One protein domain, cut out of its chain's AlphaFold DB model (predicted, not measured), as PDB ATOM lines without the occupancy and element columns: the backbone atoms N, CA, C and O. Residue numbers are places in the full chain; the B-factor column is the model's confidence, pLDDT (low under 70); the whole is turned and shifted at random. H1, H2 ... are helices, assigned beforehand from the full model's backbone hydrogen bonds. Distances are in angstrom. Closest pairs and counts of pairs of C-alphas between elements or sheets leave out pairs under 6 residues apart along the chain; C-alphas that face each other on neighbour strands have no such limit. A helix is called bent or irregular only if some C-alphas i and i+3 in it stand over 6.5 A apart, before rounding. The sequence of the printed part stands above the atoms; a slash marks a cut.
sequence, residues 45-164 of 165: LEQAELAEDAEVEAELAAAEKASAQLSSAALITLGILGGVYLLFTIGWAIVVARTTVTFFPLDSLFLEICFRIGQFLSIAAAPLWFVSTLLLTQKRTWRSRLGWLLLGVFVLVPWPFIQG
ATOM      1  N   LEU A  45     149.680  82.729 134.092       71.19
ATOM      2  CA  LEU A  45     149.840  82.919 135.534       71.19
ATOM      3  C   LEU A  45     150.820  84.054 135.854       71.19
ATOM      4  O   LEU A  45     150.454  84.947 136.603       71.19
ATOM      5  N   GLU A  46     151.993  84.099 135.214       71.81
ATOM      6  CA  GLU A  46     152.946  85.214 135.376       71.81
ATOM      7  C   GLU A  46     152.356  86.549 134.901       71.81
ATOM      8  O   GLU A  46     152.612  87.599 135.479       71.81
ATOM      9  N   GLN A  47     151.524  86.527 133.859       70.69
ATOM     10  CA  GLN A  47     150.809  87.720 133.393       70.69
ATOM     11  C   GLN A  47     149.758  88.198 134.403       70.69
ATOM     12  O   GLN A  47     149.531  89.401 134.514       70.69
ATOM     13  N   ALA A  48     149.111  87.270 135.115       72.94
ATOM     14  CA  ALA A  48     148.150  87.591 136.163       72.94
ATOM     15  C   ALA A  48     148.848  88.126 137.424       72.94
ATOM     16  O   ALA A  48     148.401  89.133 137.961       72.94
ATOM     17  N   GLU A  49     149.968  87.525 137.836       77.69
ATOM     18  CA  GLU A  49     150.793  88.001 138.959       77.69
ATOM     19  C   GLU A  49     151.354  89.404 138.687       77.69
ATOM     20  O   GLU A  49     151.211  90.297 139.515       77.69
ATOM     21  N   LEU A  50     151.874  89.661 137.481       78.25
ATOM     22  CA  LEU A  50     152.333  91.000 137.086       78.25
ATOM     23  C   LEU A  50     151.208  92.043 137.068       78.25
ATOM     24  O   LEU A  50     151.454  93.225 137.316       78.25
ATOM     25  N   ALA A  51     149.982  91.632 136.732       79.69
ATOM     26  CA  ALA A  51     148.823  92.516 136.770       79.69
ATOM     27  C   ALA A  51     148.400  92.833 138.215       79.69
ATOM     28  O   ALA A  51     148.066  93.982 138.501       79.69
ATOM     29  N   GLU A  52     148.458  91.847 139.113       81.12
ATOM     30  CA  GLU A  52     148.184  92.011 140.545       81.12
ATOM     31  C   GLU A  52     149.239  92.909 141.215       81.12
ATOM     32  O   GLU A  52     148.886  93.877 141.887       81.12
ATOM     33  N   ASP A  53     150.527  92.685 140.937       84.56
ATOM     34  CA  ASP A  53     151.629  93.526 141.424       84.56
ATOM     35  C   ASP A  53     151.485  94.986 140.963       84.56
ATOM     36  O   ASP A  53     151.707  95.925 141.732       84.56
ATOM     37  N   ALA A  54     151.069  95.197 139.710       84.94
ATOM     38  CA  ALA A  54     150.815  96.531 139.176       84.94
ATOM     39  C   ALA A  54     149.612  97.219 139.847       84.94
ATOM     40  O   ALA A  54     149.623  98.442 140.019       84.94
ATOM     41  N   GLU A  55     148.579  96.463 140.227       85.44
ATOM     42  CA  GLU A  55     147.415  96.981 140.949       85.44
ATOM     43  C   GLU A  55     147.780  97.377 142.388       85.44
ATOM     44  O   GLU A  55     147.443  98.482 142.824       85.44
ATOM     45  N   VAL A  56     148.557  96.541 143.087       86.69
ATOM     46  CA  VAL A  56     149.069  96.829 144.438       86.69
ATOM     47  C   VAL A  56     149.966  98.069 144.438       86.69
ATOM     48  O   VAL A  56     149.806  98.945 145.289       86.69
ATOM     49  N   GLU A  57     150.870  98.200 143.465       88.31
ATOM     50  CA  GLU A  57     151.739  99.378 143.341       88.31
ATOM     51  C   GLU A  57     150.932 100.655 143.043       88.31
ATOM     52  O   GLU A  57     151.212 101.729 143.587       88.31
ATOM     53  N   ALA A  58     149.876 100.556 142.228       86.00
ATOM     54  CA  ALA A  58     148.975 101.674 141.968       86.00
ATOM     55  C   ALA A  58     148.199 102.102 143.228       86.00
ATOM     56  O   ALA A  58     148.036 103.306 143.467       86.00
ATOM     57  N   GLU A  59     147.754 101.148 144.051       85.38
ATOM     58  CA  GLU A  59     147.102 101.422 145.335       85.38
ATOM     59  C   GLU A  59     148.074 102.077 146.327       85.38
ATOM     60  O   GLU A  59     147.733 103.088 146.951       85.38
ATOM     61  N   LEU A  60     149.311 101.577 146.416       85.69
ATOM     62  CA  LEU A  60     150.355 102.140 147.272       85.69
ATOM     63  C   LEU A  60     150.692 103.582 146.862       85.69
ATOM     64  O   LEU A  60     150.702 104.487 147.700       85.69
ATOM     65  N   ALA A  61     150.873 103.824 145.560       86.56
ATOM     66  CA  ALA A  61     151.124 105.152 145.008       86.56
ATOM     67  C   ALA A  61     149.935 106.109 145.226       86.56
ATOM     68  O   ALA A  61     150.124 107.315 145.440       86.56
ATOM     69  N   ALA A  62     148.697 105.605 145.188       83.69
ATOM     70  CA  ALA A  62     147.504 106.384 145.512       83.69
ATOM     71  C   ALA A  62     147.438 106.731 147.008       83.69
ATOM     72  O   ALA A  62     147.155 107.882 147.359       83.69
ATOM     73  N   ALA A  63     147.754 105.778 147.889       79.62
ATOM     74  CA  ALA A  63     147.827 105.988 149.330       79.62
ATOM     75  C   ALA A  63     148.933 106.988 149.709       79.62
ATOM     76  O   ALA A  63     148.712 107.881 150.533       79.62
ATOM     77  N   GLU A  64     150.098 106.907 149.060       82.06
ATOM     78  CA  GLU A  64     151.199 107.848 149.256       82.06
ATOM     79  C   GLU A  64     150.793 109.264 148.835       82.06
ATOM     80  O   GLU A  64     150.919 110.198 149.632       82.06
ATOM     81  N   LYS A  65     150.201 109.430 147.641       80.12
ATOM     82  CA  LYS A  65     149.665 110.722 147.175       80.12
ATOM     83  C   LYS A  65     148.621 111.288 148.132       80.12
ATOM     84  O   LYS A  65     148.673 112.478 148.450       80.12
ATOM     85  N   ALA A  66     147.705 110.455 148.626       73.25
ATOM     86  CA  ALA A  66     146.710 110.870 149.607       73.25
ATOM     87  C   ALA A  66     147.375 111.354 150.908       73.25
ATOM     88  O   ALA A  66     147.025 112.417 151.426       73.25
ATOM     89  N   SER A  67     148.386 110.637 151.409       73.69
ATOM     90  CA  SER A  67     149.138 111.041 152.604       73.69
ATOM     91  C   SER A  67     149.906 112.357 152.399       73.69
ATOM     92  O   SER A  67     149.869 113.243 153.260       73.69
ATOM     93  N   ALA A  68     150.525 112.537 151.226       76.69
ATOM     94  CA  ALA A  68     151.247 113.746 150.854       76.69
ATOM     95  C   ALA A  68     150.301 114.951 150.762       76.69
ATOM     96  O   ALA A  68     150.604 116.021 151.289       76.69
ATOM     97  N   GLN A  69     149.111 114.767 150.183       79.00
ATOM     98  CA  GLN A  69     148.095 115.812 150.078       79.00
ATOM     99  C   GLN A  69     147.554 116.232 151.456       79.00
ATOM    100  O   GLN A  69     147.386 117.428 151.715       79.00
ATOM    101  N   LEU A  70     147.350 115.277 152.374       76.62
ATOM    102  CA  LEU A  70     147.013 115.583 153.770       76.62
ATOM    103  C   LEU A  70     148.136 116.360 154.470       76.62
ATOM    104  O   LEU A  70     147.846 117.284 155.231       76.62
ATOM    105  N   SER A  71     149.402 116.041 154.184       82.00
ATOM    106  CA  SER A  71     150.565 116.777 154.697       82.00
ATOM    107  C   SER A  71     150.611 118.220 154.172       82.00
ATOM    108  O   SER A  71     150.781 119.159 154.953       82.00
ATOM    109  N   SER A  72     150.354 118.437 152.876       89.19
ATOM    110  CA  SER A  72     150.254 119.786 152.299       89.19
ATOM    111  C   SER A  72     149.137 120.602 152.953       89.19
ATOM    112  O   SER A  72     149.374 121.723 153.408       89.19
ATOM    113  N   ALA A  73     147.933 120.033 153.069       88.00
ATOM    114  CA  ALA A  73     146.800 120.690 153.719       88.00
ATOM    115  C   ALA A  73     147.085 121.005 155.199       88.00
ATOM    116  O   ALA A  73     146.732 122.081 155.690       88.00
ATOM    117  N   ALA A  74     147.768 120.102 155.904       85.94
ATOM    118  CA  ALA A  74     148.194 120.289 157.284       85.94
ATOM    119  C   ALA A  74     149.181 121.458 157.438       85.94
ATOM    120  O   ALA A  74     149.007 122.287 158.335       85.94
ATOM    121  N   LEU A  75     150.176 121.570 156.551       88.88
ATOM    122  CA  LEU A  75     151.140 122.675 156.543       88.88
ATOM    123  C   LEU A  75     150.474 124.019 156.248       88.88
ATOM    124  O   LEU A  75     150.737 124.995 156.946       88.88
ATOM    125  N   ILE A  76     149.573 124.063 155.266       93.69
ATOM    126  CA  ILE A  76     148.811 125.272 154.925       93.69
ATOM    127  C   ILE A  76     147.954 125.704 156.115       93.69
ATOM    128  O   ILE A  76     148.008 126.859 156.532       93.69
ATOM    129  N   THR A  77     147.214 124.765 156.712       90.50
ATOM    130  CA  THR A  77     146.385 125.026 157.899       90.50
ATOM    131  C   THR A  77     147.233 125.562 159.047       90.50
ATOM    132  O   THR A  77     146.840 126.515 159.717       90.50
ATOM    133  N   LEU A  78     148.416 124.982 159.259       90.75
ATOM    134  CA  LEU A  78     149.343 125.432 160.286       90.75
ATOM    135  C   LEU A  78     149.895 126.831 159.999       90.75
ATOM    136  O   LEU A  78     150.013 127.622 160.928       90.75
ATOM    137  N   GLY A  79     150.213 127.131 158.739       92.50
ATOM    138  CA  GLY A  79     150.653 128.453 158.308       92.50
ATOM    139  C   GLY A  79     149.581 129.513 158.550       92.50
ATOM    140  O   GLY A  79     149.876 130.552 159.134       92.50
ATOM    141  N   ILE A  80     148.326 129.221 158.194       95.12
ATOM    142  CA  ILE A  80     147.181 130.106 158.451       95.12
ATOM    143  C   ILE A  80     147.012 130.334 159.954       95.12
ATOM    144  O   ILE A  80     146.944 131.479 160.393       95.12
ATOM    145  N   LEU A  81     146.991 129.265 160.758       92.19
ATOM    146  CA  LEU A  81     146.879 129.383 162.212       92.19
ATOM    147  C   LEU A  81     148.045 130.178 162.800       92.19
ATOM    148  O   LEU A  81     147.817 131.089 163.585       92.19
ATOM    149  N   GLY A  82     149.279 129.879 162.395       91.94
ATOM    150  CA  GLY A  82     150.464 130.628 162.811       91.94
ATOM    151  C   GLY A  82     150.348 132.113 162.462       91.94
ATOM    152  O   GLY A  82     150.628 132.961 163.305       91.94
ATOM    153  N   GLY A  83     149.842 132.429 161.267       94.25
ATOM    154  CA  GLY A  83     149.502 133.788 160.858       94.25
ATOM    155  C   GLY A  83     148.476 134.441 161.787       94.25
ATOM    156  O   GLY A  83     148.706 135.548 162.255       94.25
ATOM    157  N   VAL A  84     147.383 133.754 162.131       95.56
ATOM    158  CA  VAL A  84     146.365 134.267 163.070       95.56
ATOM    159  C   VAL A  84     146.970 134.565 164.448       95.56
ATOM    160  O   VAL A  84     146.749 135.647 164.989       95.56
ATOM    161  N   TYR A  85     147.788 133.660 164.993       93.25
ATOM    162  CA  TYR A  85     148.498 133.901 166.255       93.25
ATOM    163  C   TYR A  85     149.478 135.080 166.150       93.25
ATOM    164  O   TYR A  85     149.615 135.862 167.096       93.25
ATOM    165  N   LEU A  86     150.122 135.268 164.995       93.94
ATOM    166  CA  LEU A  86     150.972 136.430 164.745       93.94
ATOM    167  C   LEU A  86     150.154 137.730 164.713       93.94
ATOM    168  O   LEU A  86     150.538 138.707 165.353       93.94
ATOM    169  N   LEU A  87     148.989 137.737 164.058       95.06
ATOM    170  CA  LEU A  87     148.072 138.880 164.080       95.06
ATOM    171  C   LEU A  87     147.599 139.198 165.506       95.06
ATOM    172  O   LEU A  87     147.525 140.368 165.872       95.06
ATOM    173  N   PHE A  88     147.329 138.186 166.334       94.56
ATOM    174  CA  PHE A  88     146.975 138.402 167.741       94.56
ATOM    175  C   PHE A  88     148.115 139.029 168.537       94.56
ATOM    176  O   PHE A  88     147.877 139.935 169.332       94.56
ATOM    177  N   THR A  89     149.351 138.600 168.280       94.69
ATOM    178  CA  THR A  89     150.561 139.192 168.871       94.69
ATOM    179  C   THR A  89     150.639 140.684 168.548       94.69
ATOM    180  O   THR A  89     150.878 141.504 169.433       94.69
ATOM    181  N   ILE A  90     150.371 141.047 167.288       94.88
ATOM    182  CA  ILE A  90     150.332 142.441 166.828       94.88
ATOM    183  C   ILE A  90     149.190 143.207 167.508       94.88
ATOM    184  O   ILE A  90     149.411 144.312 167.994       94.88
ATOM    185  N   GLY A  91     147.988 142.626 167.598       93.38
ATOM    186  CA  GLY A  91     146.848 143.244 168.283       93.38
ATOM    187  C   GLY A  91     147.152 143.568 169.749       93.38
ATOM    188  O   GLY A  91     146.918 144.691 170.194       93.38
ATOM    189  N   TRP A  92     147.760 142.630 170.481       94.44
ATOM    190  CA  TRP A  92     148.222 142.867 171.852       94.44
ATOM    191  C   TRP A  92     149.335 143.913 171.933       94.44
ATOM    192  O   TRP A  92     149.300 144.759 172.824       94.44
ATOM    193  N   ALA A  93     150.290 143.910 170.999       92.94
ATOM    194  CA  ALA A  93     151.344 144.921 170.952       92.94
ATOM    195  C   ALA A  93     150.779 146.335 170.744       92.94
ATOM    196  O   ALA A  93     151.220 147.272 171.410       92.94
ATOM    197  N   ILE A  94     149.767 146.489 169.882       92.38
ATOM    198  CA  ILE A  94     149.069 147.765 169.670       92.38
ATOM    199  C   ILE A  94     148.360 148.209 170.953       92.38
ATOM    200  O   ILE A  94     148.524 149.356 171.365       92.38
ATOM    201  N   VAL A  95     147.618 147.310 171.607       91.12
ATOM    202  CA  VAL A  95     146.925 147.600 172.878       91.12
ATOM    203  C   VAL A  95     147.917 148.061 173.942       91.12
ATOM    204  O   VAL A  95     147.713 149.095 174.575       91.12
ATOM    205  N   VAL A  96     149.033 147.347 174.105       90.19
ATOM    206  CA  VAL A  96     150.098 147.719 175.045       90.19
ATOM    207  C   VAL A  96     150.682 149.091 174.705       90.19
ATOM    208  O   VAL A  96     150.822 149.917 175.602       90.19
ATOM    209  N   ALA A  97     150.965 149.365 173.428       88.94
ATOM    210  CA  ALA A  97     151.511 150.648 172.983       88.94
ATOM    211  C   ALA A  97     150.540 151.826 173.182       88.94
ATOM    212  O   ALA A  97     150.983 152.957 173.375       88.94
ATOM    213  N   ARG A  98     149.226 151.575 173.142       86.50
ATOM    214  CA  ARG A  98     148.182 152.577 173.415       86.50
ATOM    215  C   ARG A  98     147.903 152.781 174.899       86.50
ATOM    216  O   ARG A  98     147.384 153.824 175.284       86.50
ATOM    217  N   THR A  99     148.256 151.809 175.733       84.44
ATOM    218  CA  THR A  99     147.990 151.861 177.168       84.44
ATOM    219  C   THR A  99     148.977 152.804 177.854       84.44
ATOM    220  O   THR A  99     150.106 152.433 178.169       84.44
ATOM    221  N   THR A 100     148.552 154.039 178.116       69.81
ATOM    222  CA  THR A 100     149.319 154.995 178.924       69.81
ATOM    223  C   THR A 100     149.066 154.768 180.413       69.81
ATOM    224  O   THR A 100     147.914 154.700 180.844       69.81
ATOM    225  N   VAL A 101     150.135 154.732 181.219       62.25
ATOM    226  CA  VAL A 101     150.095 154.529 182.688       62.25
ATOM    227  C   VAL A 101     149.276 155.608 183.416       62.25
ATOM    228  O   VAL A 101     148.875 155.427 184.555       62.25
ATOM    229  N   THR A 102     148.928 156.705 182.744       57.53
ATOM    230  CA  THR A 102     148.066 157.770 183.275       57.53
ATOM    231  C   THR A 102     146.708 157.269 183.787       57.53
ATOM    232  O   THR A 102     146.130 157.905 184.662       57.53
ATOM    233  N   PHE A 103     146.197 156.135 183.285       55.16
ATOM    234  CA  PHE A 103     144.902 155.580 183.703       55.16
ATOM    235  C   PHE A 103     144.926 154.908 185.094       55.16
ATOM    236  O   PHE A 103     143.879 154.792 185.724       55.16
ATOM    237  N   PHE A 104     146.096 154.505 185.604       60.28
ATOM    238  CA  PHE A 104     146.255 153.921 186.941       60.28
ATOM    239  C   PHE A 104     147.439 154.584 187.654       60.28
ATOM    240  O   PHE A 104     148.580 154.296 187.291       60.28
ATOM    241  N   PRO A 105     147.224 155.436 188.674       64.81
ATOM    242  CA  PRO A 105     148.319 155.859 189.535       64.81
ATOM    243  C   PRO A 105     148.862 154.623 190.268       64.81
ATOM    244  O   PRO A 105     148.242 154.085 191.185       64.81
ATOM    245  N   LEU A 106     149.988 154.101 189.781       72.81
ATOM    246  CA  LEU A 106     150.709 153.001 190.408       72.81
ATOM    247  C   LEU A 106     151.655 153.609 191.446       72.81
ATOM    248  O   LEU A 106     152.812 153.891 191.153       72.81
ATOM    249  N   ASP A 107     151.164 153.802 192.669       79.81
ATOM    250  CA  ASP A 107     151.925 154.444 193.757       79.81
ATOM    251  C   ASP A 107     153.088 153.577 194.294       79.81
ATOM    252  O   ASP A 107     153.826 153.977 195.194       79.81
ATOM    253  N   SER A 108     153.267 152.367 193.750       85.12
ATOM    254  CA  SER A 108     154.272 151.390 194.168       85.12
ATOM    255  C   SER A 108     155.094 150.884 192.985       85.12
ATOM    256  O   SER A 108     154.551 150.367 192.007       85.12
ATOM    257  N   LEU A 109     156.422 150.927 193.137       85.94
ATOM    258  CA  LEU A 109     157.391 150.385 192.178       85.94
ATOM    259  C   LEU A 109     157.164 148.891 191.897       85.94
ATOM    260  O   LEU A 109     157.370 148.428 190.777       85.94
ATOM    261  N   PHE A 110     156.686 148.134 192.890       87.75
ATOM    262  CA  PHE A 110     156.327 146.730 192.698       87.75
ATOM    263  C   PHE A 110     155.181 146.573 191.688       87.75
ATOM    264  O   PHE A 110     155.279 145.751 190.778       87.75
ATOM    265  N   LEU A 111     154.126 147.390 191.803       87.19
ATOM    266  CA  LEU A 111     153.002 147.345 190.866       87.19
ATOM    267  C   LEU A 111     153.420 147.772 189.455       87.19
ATOM    268  O   LEU A 111     152.973 147.150 188.494       87.19
ATOM    269  N   GLU A 112     154.290 148.777 189.319       86.56
ATOM    270  CA  GLU A 112     154.802 149.191 188.005       86.56
ATOM    271  C   GLU A 112     155.561 148.050 187.311       86.56
ATOM    272  O   GLU A 112     155.335 147.769 186.131       86.56
ATOM    273  N   ILE A 113     156.421 147.344 188.049       89.19
ATOM    274  CA  ILE A 113     157.168 146.199 187.518       89.19
ATOM    275  C   ILE A 113     156.214 145.073 187.113       89.19
ATOM    276  O   ILE A 113     156.319 144.553 186.000       89.19
ATOM    277  N   CYS A 114     155.258 144.712 187.975       89.75
ATOM    278  CA  CYS A 114     154.257 143.695 187.658       89.75
ATOM    279  C   CYS A 114     153.444 144.063 186.412       89.75
ATOM    280  O   CYS A 114     153.207 143.203 185.563       89.75
ATOM    281  N   PHE A 115     153.064 145.334 186.269       88.94
ATOM    282  CA  PHE A 115     152.331 145.823 185.108       88.94
ATOM    283  C   PHE A 115     153.161 145.715 183.821       88.94
ATOM    284  O   PHE A 115     152.684 145.155 182.835       88.94
ATOM    285  N   ARG A 116     154.432 146.148 183.839       89.06
ATOM    286  CA  ARG A 116     155.354 146.005 182.695       89.06
ATOM    287  C   ARG A 116     155.570 144.546 182.293       89.06
ATOM    288  O   ARG A 116     155.571 144.229 181.104       89.06
ATOM    289  N   ILE A 117     155.731 143.652 183.269       92.56
ATOM    290  CA  ILE A 117     155.842 142.210 183.006       92.56
ATOM    291  C   ILE A 117     154.550 141.699 182.372       92.56
ATOM    292  O   ILE A 117     154.615 140.980 181.380       92.56
ATOM    293  N   GLY A 118     153.389 142.105 182.893       89.81
ATOM    294  CA  GLY A 118     152.082 141.760 182.335       89.81
ATOM    295  C   GLY A 118     151.926 142.202 180.880       89.81
ATOM    296  O   GLY A 118     151.493 141.410 180.050       89.81
ATOM    297  N   GLN A 119     152.362 143.417 180.541       90.94
ATOM    298  CA  GLN A 119     152.359 143.917 179.163       90.94
ATOM    299  C   GLN A 119     153.215 143.047 178.235       90.94
ATOM    300  O   GLN A 119     152.760 142.656 177.158       90.94
ATOM    301  N   PHE A 120     154.428 142.690 178.665       91.69
ATOM    302  CA  PHE A 120     155.289 141.790 177.899       91.69
ATOM    303  C   PHE A 120     154.657 140.400 177.740       91.69
ATOM    304  O   PHE A 120     154.630 139.850 176.638       91.69
ATOM    305  N   LEU A 121     154.092 139.857 178.822       92.31
ATOM    306  CA  LEU A 121     153.418 138.563 178.820       92.31
ATOM    307  C   LEU A 121     152.205 138.553 177.890       92.31
ATOM    308  O   LEU A 121     151.984 137.558 177.213       92.31
ATOM    309  N   SER A 122     151.457 139.654 177.815       90.69
ATOM    310  CA  SER A 122     150.293 139.776 176.934       90.69
ATOM    311  C   SER A 122     150.685 139.668 175.462       90.69
ATOM    312  O   SER A 122     150.037 138.956 174.701       90.69
ATOM    313  N   ILE A 123     151.786 140.317 175.067       91.88
ATOM    314  CA  ILE A 123     152.331 140.212 173.705       91.88
ATOM    315  C   ILE A 123     152.844 138.789 173.460       91.88
ATOM    316  O   ILE A 123     152.537 138.177 172.439       91.88
ATOM    317  N   ALA A 124     153.595 138.235 174.413       92.75
ATOM    318  CA  ALA A 124     154.195 136.912 174.286       92.75
ATOM    319  C   ALA A 124     153.188 135.754 174.414       92.75
ATOM    320  O   ALA A 124     153.514 134.633 174.026       92.75
ATOM    321  N   ALA A 125     151.974 135.988 174.916       91.50
ATOM    322  CA  ALA A 125     150.982 134.946 175.170       91.50
ATOM    323  C   ALA A 125     150.632 134.156 173.902       91.50
ATOM    324  O   ALA A 125     150.664 132.925 173.913       91.50
ATOM    325  N   ALA A 126     150.344 134.859 172.800       91.38
ATOM    326  CA  ALA A 126     149.990 134.257 171.514       91.38
ATOM    327  C   ALA A 126     151.086 133.340 170.946       91.38
ATOM    328  O   ALA A 126     150.800 132.160 170.701       91.38
ATOM    329  N   PRO A 127     152.340 133.801 170.782       91.31
ATOM    330  CA  PRO A 127     153.397 132.945 170.271       91.31
ATOM    331  C   PRO A 127     153.765 131.839 171.265       91.31
ATOM    332  O   PRO A 127     154.030 130.720 170.831       91.31
ATOM    333  N   LEU A 128     153.724 132.094 172.580       92.88
ATOM    334  CA  LEU A 128     153.993 131.061 173.584       92.88
ATOM    335  C   LEU A 128     152.966 129.935 173.523       92.88
ATOM    336  O   LEU A 128     153.362 128.777 173.491       92.88
ATOM    337  N   TRP A 129     151.668 130.241 173.440       92.69
ATOM    338  CA  TRP A 129     150.640 129.207 173.324       92.69
ATOM    339  C   TRP A 129     150.825 128.371 172.057       92.69
ATOM    340  O   TRP A 129     150.789 127.139 172.105       92.69
ATOM    341  N   PHE A 130     151.067 129.027 170.920       90.69
ATOM    342  CA  PHE A 130     151.322 128.333 169.664       90.69
ATOM    343  C   PHE A 130     152.537 127.403 169.788       90.69
ATOM    344  O   PHE A 130     152.418 126.204 169.559       90.69
ATOM    345  N   VAL A 131     153.685 127.904 170.248       90.19
ATOM    346  CA  VAL A 131     154.903 127.091 170.405       90.19
ATOM    347  C   VAL A 131     154.705 125.967 171.425       90.19
ATOM    348  O   VAL A 131     155.056 124.821 171.147       90.19
ATOM    349  N   SER A 132     154.094 126.246 172.579       89.94
ATOM    350  CA  SER A 132     153.797 125.231 173.590       89.94
ATOM    351  C   SER A 132     152.895 124.138 173.029       89.94
ATOM    352  O   SER A 132     153.217 122.962 173.162       89.94
ATOM    353  N   THR A 133     151.805 124.482 172.339       88.62
ATOM    354  CA  THR A 133     150.939 123.462 171.730       88.62
ATOM    355  C   THR A 133     151.688 122.624 170.697       88.62
ATOM    356  O   THR A 133     151.503 121.407 170.683       88.62
ATOM    357  N   LEU A 134     152.585 123.208 169.896       86.56
ATOM    358  CA  LEU A 134     153.430 122.450 168.966       86.56
ATOM    359  C   LEU A 134     154.359 121.460 169.673       86.56
ATOM    360  O   LEU A 134     154.424 120.298 169.272       86.56
ATOM    361  N   LEU A 135     155.031 121.893 170.740       87.62
ATOM    362  CA  LEU A 135     155.944 121.048 171.511       87.62
ATOM    363  C   LEU A 135     155.194 119.934 172.257       87.62
ATOM    364  O   LEU A 135     155.586 118.770 172.199       87.62
ATOM    365  N   LEU A 136     154.075 120.259 172.913       85.69
ATOM    366  CA  LEU A 136     153.286 119.291 173.682       85.69
ATOM    367  C   LEU A 136     152.555 118.267 172.802       85.69
ATOM    368  O   LEU A 136     152.269 117.158 173.252       85.69
ATOM    369  N   THR A 137     152.226 118.617 171.558       84.50
ATOM    370  CA  THR A 137     151.456 117.736 170.664       84.50
ATOM    371  C   THR A 137     152.322 116.966 169.672       84.50
ATOM    372  O   THR A 137     151.778 116.205 168.876       84.50
ATOM    373  N   GLN A 138     153.653 117.071 169.767       76.69
ATOM    374  CA  GLN A 138     154.591 116.409 168.854       76.69
ATOM    375  C   GLN A 138     154.428 114.878 168.817       76.69
ATOM    376  O   GLN A 138     154.654 114.262 167.783       76.69
ATOM    377  N   LYS A 139     153.986 114.263 169.925       77.38
ATOM    378  CA  LYS A 139     153.721 112.813 170.033       77.38
ATOM    379  C   LYS A 139     152.232 112.443 169.972       77.38
ATOM    380  O   LYS A 139     151.882 111.283 170.171       77.38
ATOM    381  N   ARG A 140     151.335 113.416 169.777       80.75
ATOM    382  CA  ARG A 140     149.878 113.228 169.866       80.75
ATOM    383  C   ARG A 140     149.228 113.271 168.483       80.75
ATOM    384  O   ARG A 140     149.816 113.727 167.510       80.75
ATOM    385  N   THR A 141     147.988 112.795 168.392       82.00
ATOM    386  CA  THR A 141     147.225 112.795 167.138       82.00
ATOM    387  C   THR A 141     146.977 114.216 166.617       82.00
ATOM    388  O   THR A 141     146.694 115.142 167.384       82.00
ATOM    389  N   TRP A 142     147.002 114.375 165.288       80.75
ATOM    390  CA  TRP A 142     146.788 115.653 164.589       80.75
ATOM    391  C   TRP A 142     145.497 116.381 165.010       80.75
ATOM    392  O   TRP A 142     145.480 117.598 165.178       80.75
ATOM    393  N   ARG A 143     144.417 115.633 165.274       83.19
ATOM    394  CA  ARG A 143     143.130 116.187 165.736       83.19
ATOM    395  C   ARG A 143     143.238 116.854 167.105       83.19
ATOM    396  O   ARG A 143     142.687 117.929 167.310       83.19
ATOM    397  N   SER A 144     143.975 116.238 168.034       82.62
ATOM    398  CA  SER A 144     144.188 116.822 169.359       82.62
ATOM    399  C   SER A 144     144.981 118.123 169.260       82.62
ATOM    400  O   SER A 144     144.662 119.070 169.974       82.62
ATOM    401  N   ARG A 145     145.970 118.183 168.362       85.00
ATOM    402  CA  ARG A 145     146.736 119.404 168.083       85.00
ATOM    403  C   ARG A 145     145.847 120.529 167.566       85.00
ATOM    404  O   ARG A 145     145.908 121.633 168.103       85.00
ATOM    405  N   LEU A 146     144.996 120.247 166.580       84.88
ATOM    406  CA  LEU A 146     144.041 121.233 166.065       84.88
ATOM    407  C   LEU A 146     143.079 121.719 167.150       84.88
ATOM    408  O   LEU A 146     142.857 122.919 167.254       84.88
ATOM    409  N   GLY A 147     142.560 120.818 167.987       89.50
ATOM    410  CA  GLY A 147     141.678 121.192 169.095       89.50
ATOM    411  C   GLY A 147     142.328 122.190 170.060       89.50
ATOM    412  O   GLY A 147     141.727 123.210 170.385       89.50
ATOM    413  N   TRP A 148     143.581 121.948 170.458       90.38
ATOM    414  CA  TRP A 148     144.331 122.854 171.340       90.38
ATOM    415  C   TRP A 148     144.649 124.206 170.699       90.38
ATOM    416  O   TRP A 148     144.612 125.241 171.369       90.38
ATOM    417  N   LEU A 149     144.953 124.210 169.402       89.00
ATOM    418  CA  LEU A 149     145.209 125.444 168.674       89.00
ATOM    419  C   LEU A 149     143.936 126.267 168.482       89.00
ATOM    420  O   LEU A 149     143.977 127.476 168.670       89.00
ATOM    421  N   LEU A 150     142.808 125.637 168.153       89.75
ATOM    422  CA  LEU A 150     141.525 126.332 168.037       89.75
ATOM    423  C   LEU A 150     141.072 126.891 169.386       89.75
ATOM    424  O   LEU A 150     140.620 128.031 169.450       89.75
ATOM    425  N   LEU A 151     141.261 126.133 170.467       92.00
ATOM    426  CA  LEU A 151     140.991 126.619 171.817       92.00
ATOM    427  C   LEU A 151     141.805 127.879 172.125       92.00
ATOM    428  O   LEU A 151     141.250 128.874 172.584       92.00
ATOM    429  N   GLY A 152     143.103 127.866 171.820       88.62
ATOM    430  CA  GLY A 152     143.933 129.051 172.000       88.62
ATOM    431  C   GLY A 152     143.506 130.222 171.121       88.62
ATOM    432  O   GLY A 152     143.543 131.351 171.589       88.62
ATOM    433  N   VAL A 153     143.013 129.982 169.898       89.00
ATOM    434  CA  VAL A 153     142.487 131.064 169.052       89.00
ATOM    435  C   VAL A 153     141.332 131.773 169.752       89.00
ATOM    436  O   VAL A 153     141.335 132.991 169.807       89.00
ATOM    437  N   PHE A 154     140.383 131.043 170.339       90.44
ATOM    438  CA  PHE A 154     139.267 131.659 171.067       90.44
ATOM    439  C   PHE A 154     139.698 132.357 172.364       90.44
ATOM    440  O   PHE A 154     139.135 133.388 172.723       90.44
ATOM    441  N   VAL A 155     140.687 131.804 173.068       89.56
ATOM    442  CA  VAL A 155     141.138 132.329 174.366       89.56
ATOM    443  C   VAL A 155     142.036 133.562 174.209       89.56
ATOM    444  O   VAL A 155     141.934 134.489 175.007       89.56
ATOM    445  N   LEU A 156     142.904 133.592 173.194       91.25
ATOM    446  CA  LEU A 156     143.942 134.617 173.034       91.25
ATOM    447  C   LEU A 156     143.538 135.780 172.122       91.25
ATOM    448  O   LEU A 156     144.366 136.657 171.858       91.25
ATOM    449  N   VAL A 157     142.281 135.810 171.664       92.19
ATOM    450  CA  VAL A 157     141.736 136.945 170.916       92.19
ATOM    451  C   VAL A 157     142.023 138.244 171.686       92.19
ATOM    452  O   VAL A 157     141.663 138.345 172.863       92.19
ATOM    453  N   PRO A 158     142.639 139.260 171.053       89.44
ATOM    454  CA  PRO A 158     142.866 140.554 171.683       89.44
ATOM    455  C   PRO A 158     141.551 141.344 171.742       89.44
ATOM    456  O   PRO A 158     141.335 142.293 170.993       89.44
ATOM    457  N   TRP A 159     140.649 140.957 172.646       88.88
ATOM    458  CA  TRP A 159     139.381 141.648 172.903       88.88
ATOM    459  C   TRP A 159     139.501 143.166 173.071       88.88
ATOM    460  O   TRP A 159     138.715 143.861 172.426       88.88
ATOM    461  N   PRO A 160     140.463 143.712 173.847       84.44
ATOM    462  CA  PRO A 160     140.606 145.164 173.962       84.44
ATOM    463  C   PRO A 160     140.814 145.846 172.602       84.44
ATOM    464  O   PRO A 160     140.197 146.873 172.334       84.44
ATOM    465  N   PHE A 161     141.593 145.238 171.701       84.62
ATOM    466  CA  PHE A 161     141.794 145.759 170.345       84.62
ATOM    467  C   PHE A 161     140.485 145.780 169.538       84.62
ATOM    468  O   PHE A 161     140.196 146.751 168.846       84.62
ATOM    469  N   ILE A 162     139.668 144.727 169.652       87.94
ATOM    470  CA  ILE A 162     138.386 144.608 168.933       87.94
ATOM    471  C   ILE A 162     137.356 145.620 169.447       87.94
ATOM    472  O   ILE A 162     136.555 146.135 168.672       87.94
ATOM    473  N   GLN A 163     137.378 145.913 170.745       90.50
ATOM    474  CA  GLN A 163     136.466 146.865 171.383       90.50
ATOM    475  C   GLN A 163     136.854 148.333 171.138       90.50
ATOM    476  O   GLN A 163     136.114 149.226 171.542       90.50
ATOM    477  N   GLY A 164     137.972 148.589 170.450       76.06
ATOM    478  CA  GLY A 164     138.434 149.938 170.122       76.06
ATOM    479  C   GLY A 164     139.135 150.658 171.274       76.06
ATOM    480  O   GLY A 164     139.103 151.888 171.303       76.06
TER     481      GLY A 164
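This is residues 45 to 164 of the 165 residues of an uncharacterized protein of Clavibacter michiganensis (UniProt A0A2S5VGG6). One very long helix, H1, makes the length, and its first part, residues 45 to 73, sticks out as a free arm. Over the rest of H1 the bent helix H2 folds back as a wide V with its bend at H1; H3 turns back again beside the second arm, H2b, and the short H4 packs on H1 near the end of the printed part. The printed part has 120 residues with four named helices in the order H1, H2, H3, H4 and no named strand, so its class is all helix. It is extended, with a radius of gyration of the C-alphas of 24.3 A and spans of 92 by 27 by 16 A.

Start with H1, residues 45 to 98, the hub, which touches three other helices. H2, residues 109 to 136, was assigned as one helix by its hydrogen bonds but is bent: C-alphas 123 and 126 are 6.8 A apart, and its arms H2a, residues 109 to 123, and H2b, residues 126 to 136, stand at a steep tilt of 66 degrees. Residues 89 to 96 of H1 touch residues 119 to 123 of H2a; the closest C-alphas, of Trp 92 and Ile 123, are 5.2 A apart. This helical hairpin runs opposite ways at a shallow tilt of 33 degrees, only just short of steep. Look next at residues 82 to 89 of H1, which touch H2b, closest at the C-alphas of Tyr 85 and Ala 126, 5.5 A apart; they run opposite ways, also at 33 degrees, only just shallow. H3, residues 142 to 155, forms a helical hairpin with H2b: they touch at a shallow tilt of 22 degrees, closest at the C-alphas of Thr 133 and Trp 148, 6.6 A. H1 and H3 only just touch, with 3 pairs of C-alphas within 8 A, the closest being Tyr 85 and Val 153 at 7.2 A; they run the same way at a shallow tilt of 16 degrees. H1, H2b and H3 form an up and down bundle, each running against the one before it. H4, residues 159 to 162, touches residues 91 to 95 of H1, closest at the C-alphas of Gly 91 and Phe 161, 6.0 A; H4 and H3 are apart. In H1, H2a, H2b and H3 every O i to N i+4 pair is within hydrogen-bond range; H4 is too short for such a pair.

Find C-alpha 45 at (149.840, 82.919, 135.534); from there H1 runs 79.3 A to C-alpha 98 at (148.182, 152.577, 173.415). H2a covers 21.7 A, H2b 15.5 A and H3 20.1 A. H4 ends at C-alpha 162, at (138.386, 144.608, 168.933).

The C-alphas farthest apart, of Leu 45 and Asp 107, are 92.3 A apart. Without the free stretch the body spans 50 by 27 by 15 A. The printed part has no cut and no long link. Residues 100 to 105 are under 70 in pLDDT; the mean of the printed part is 85.6.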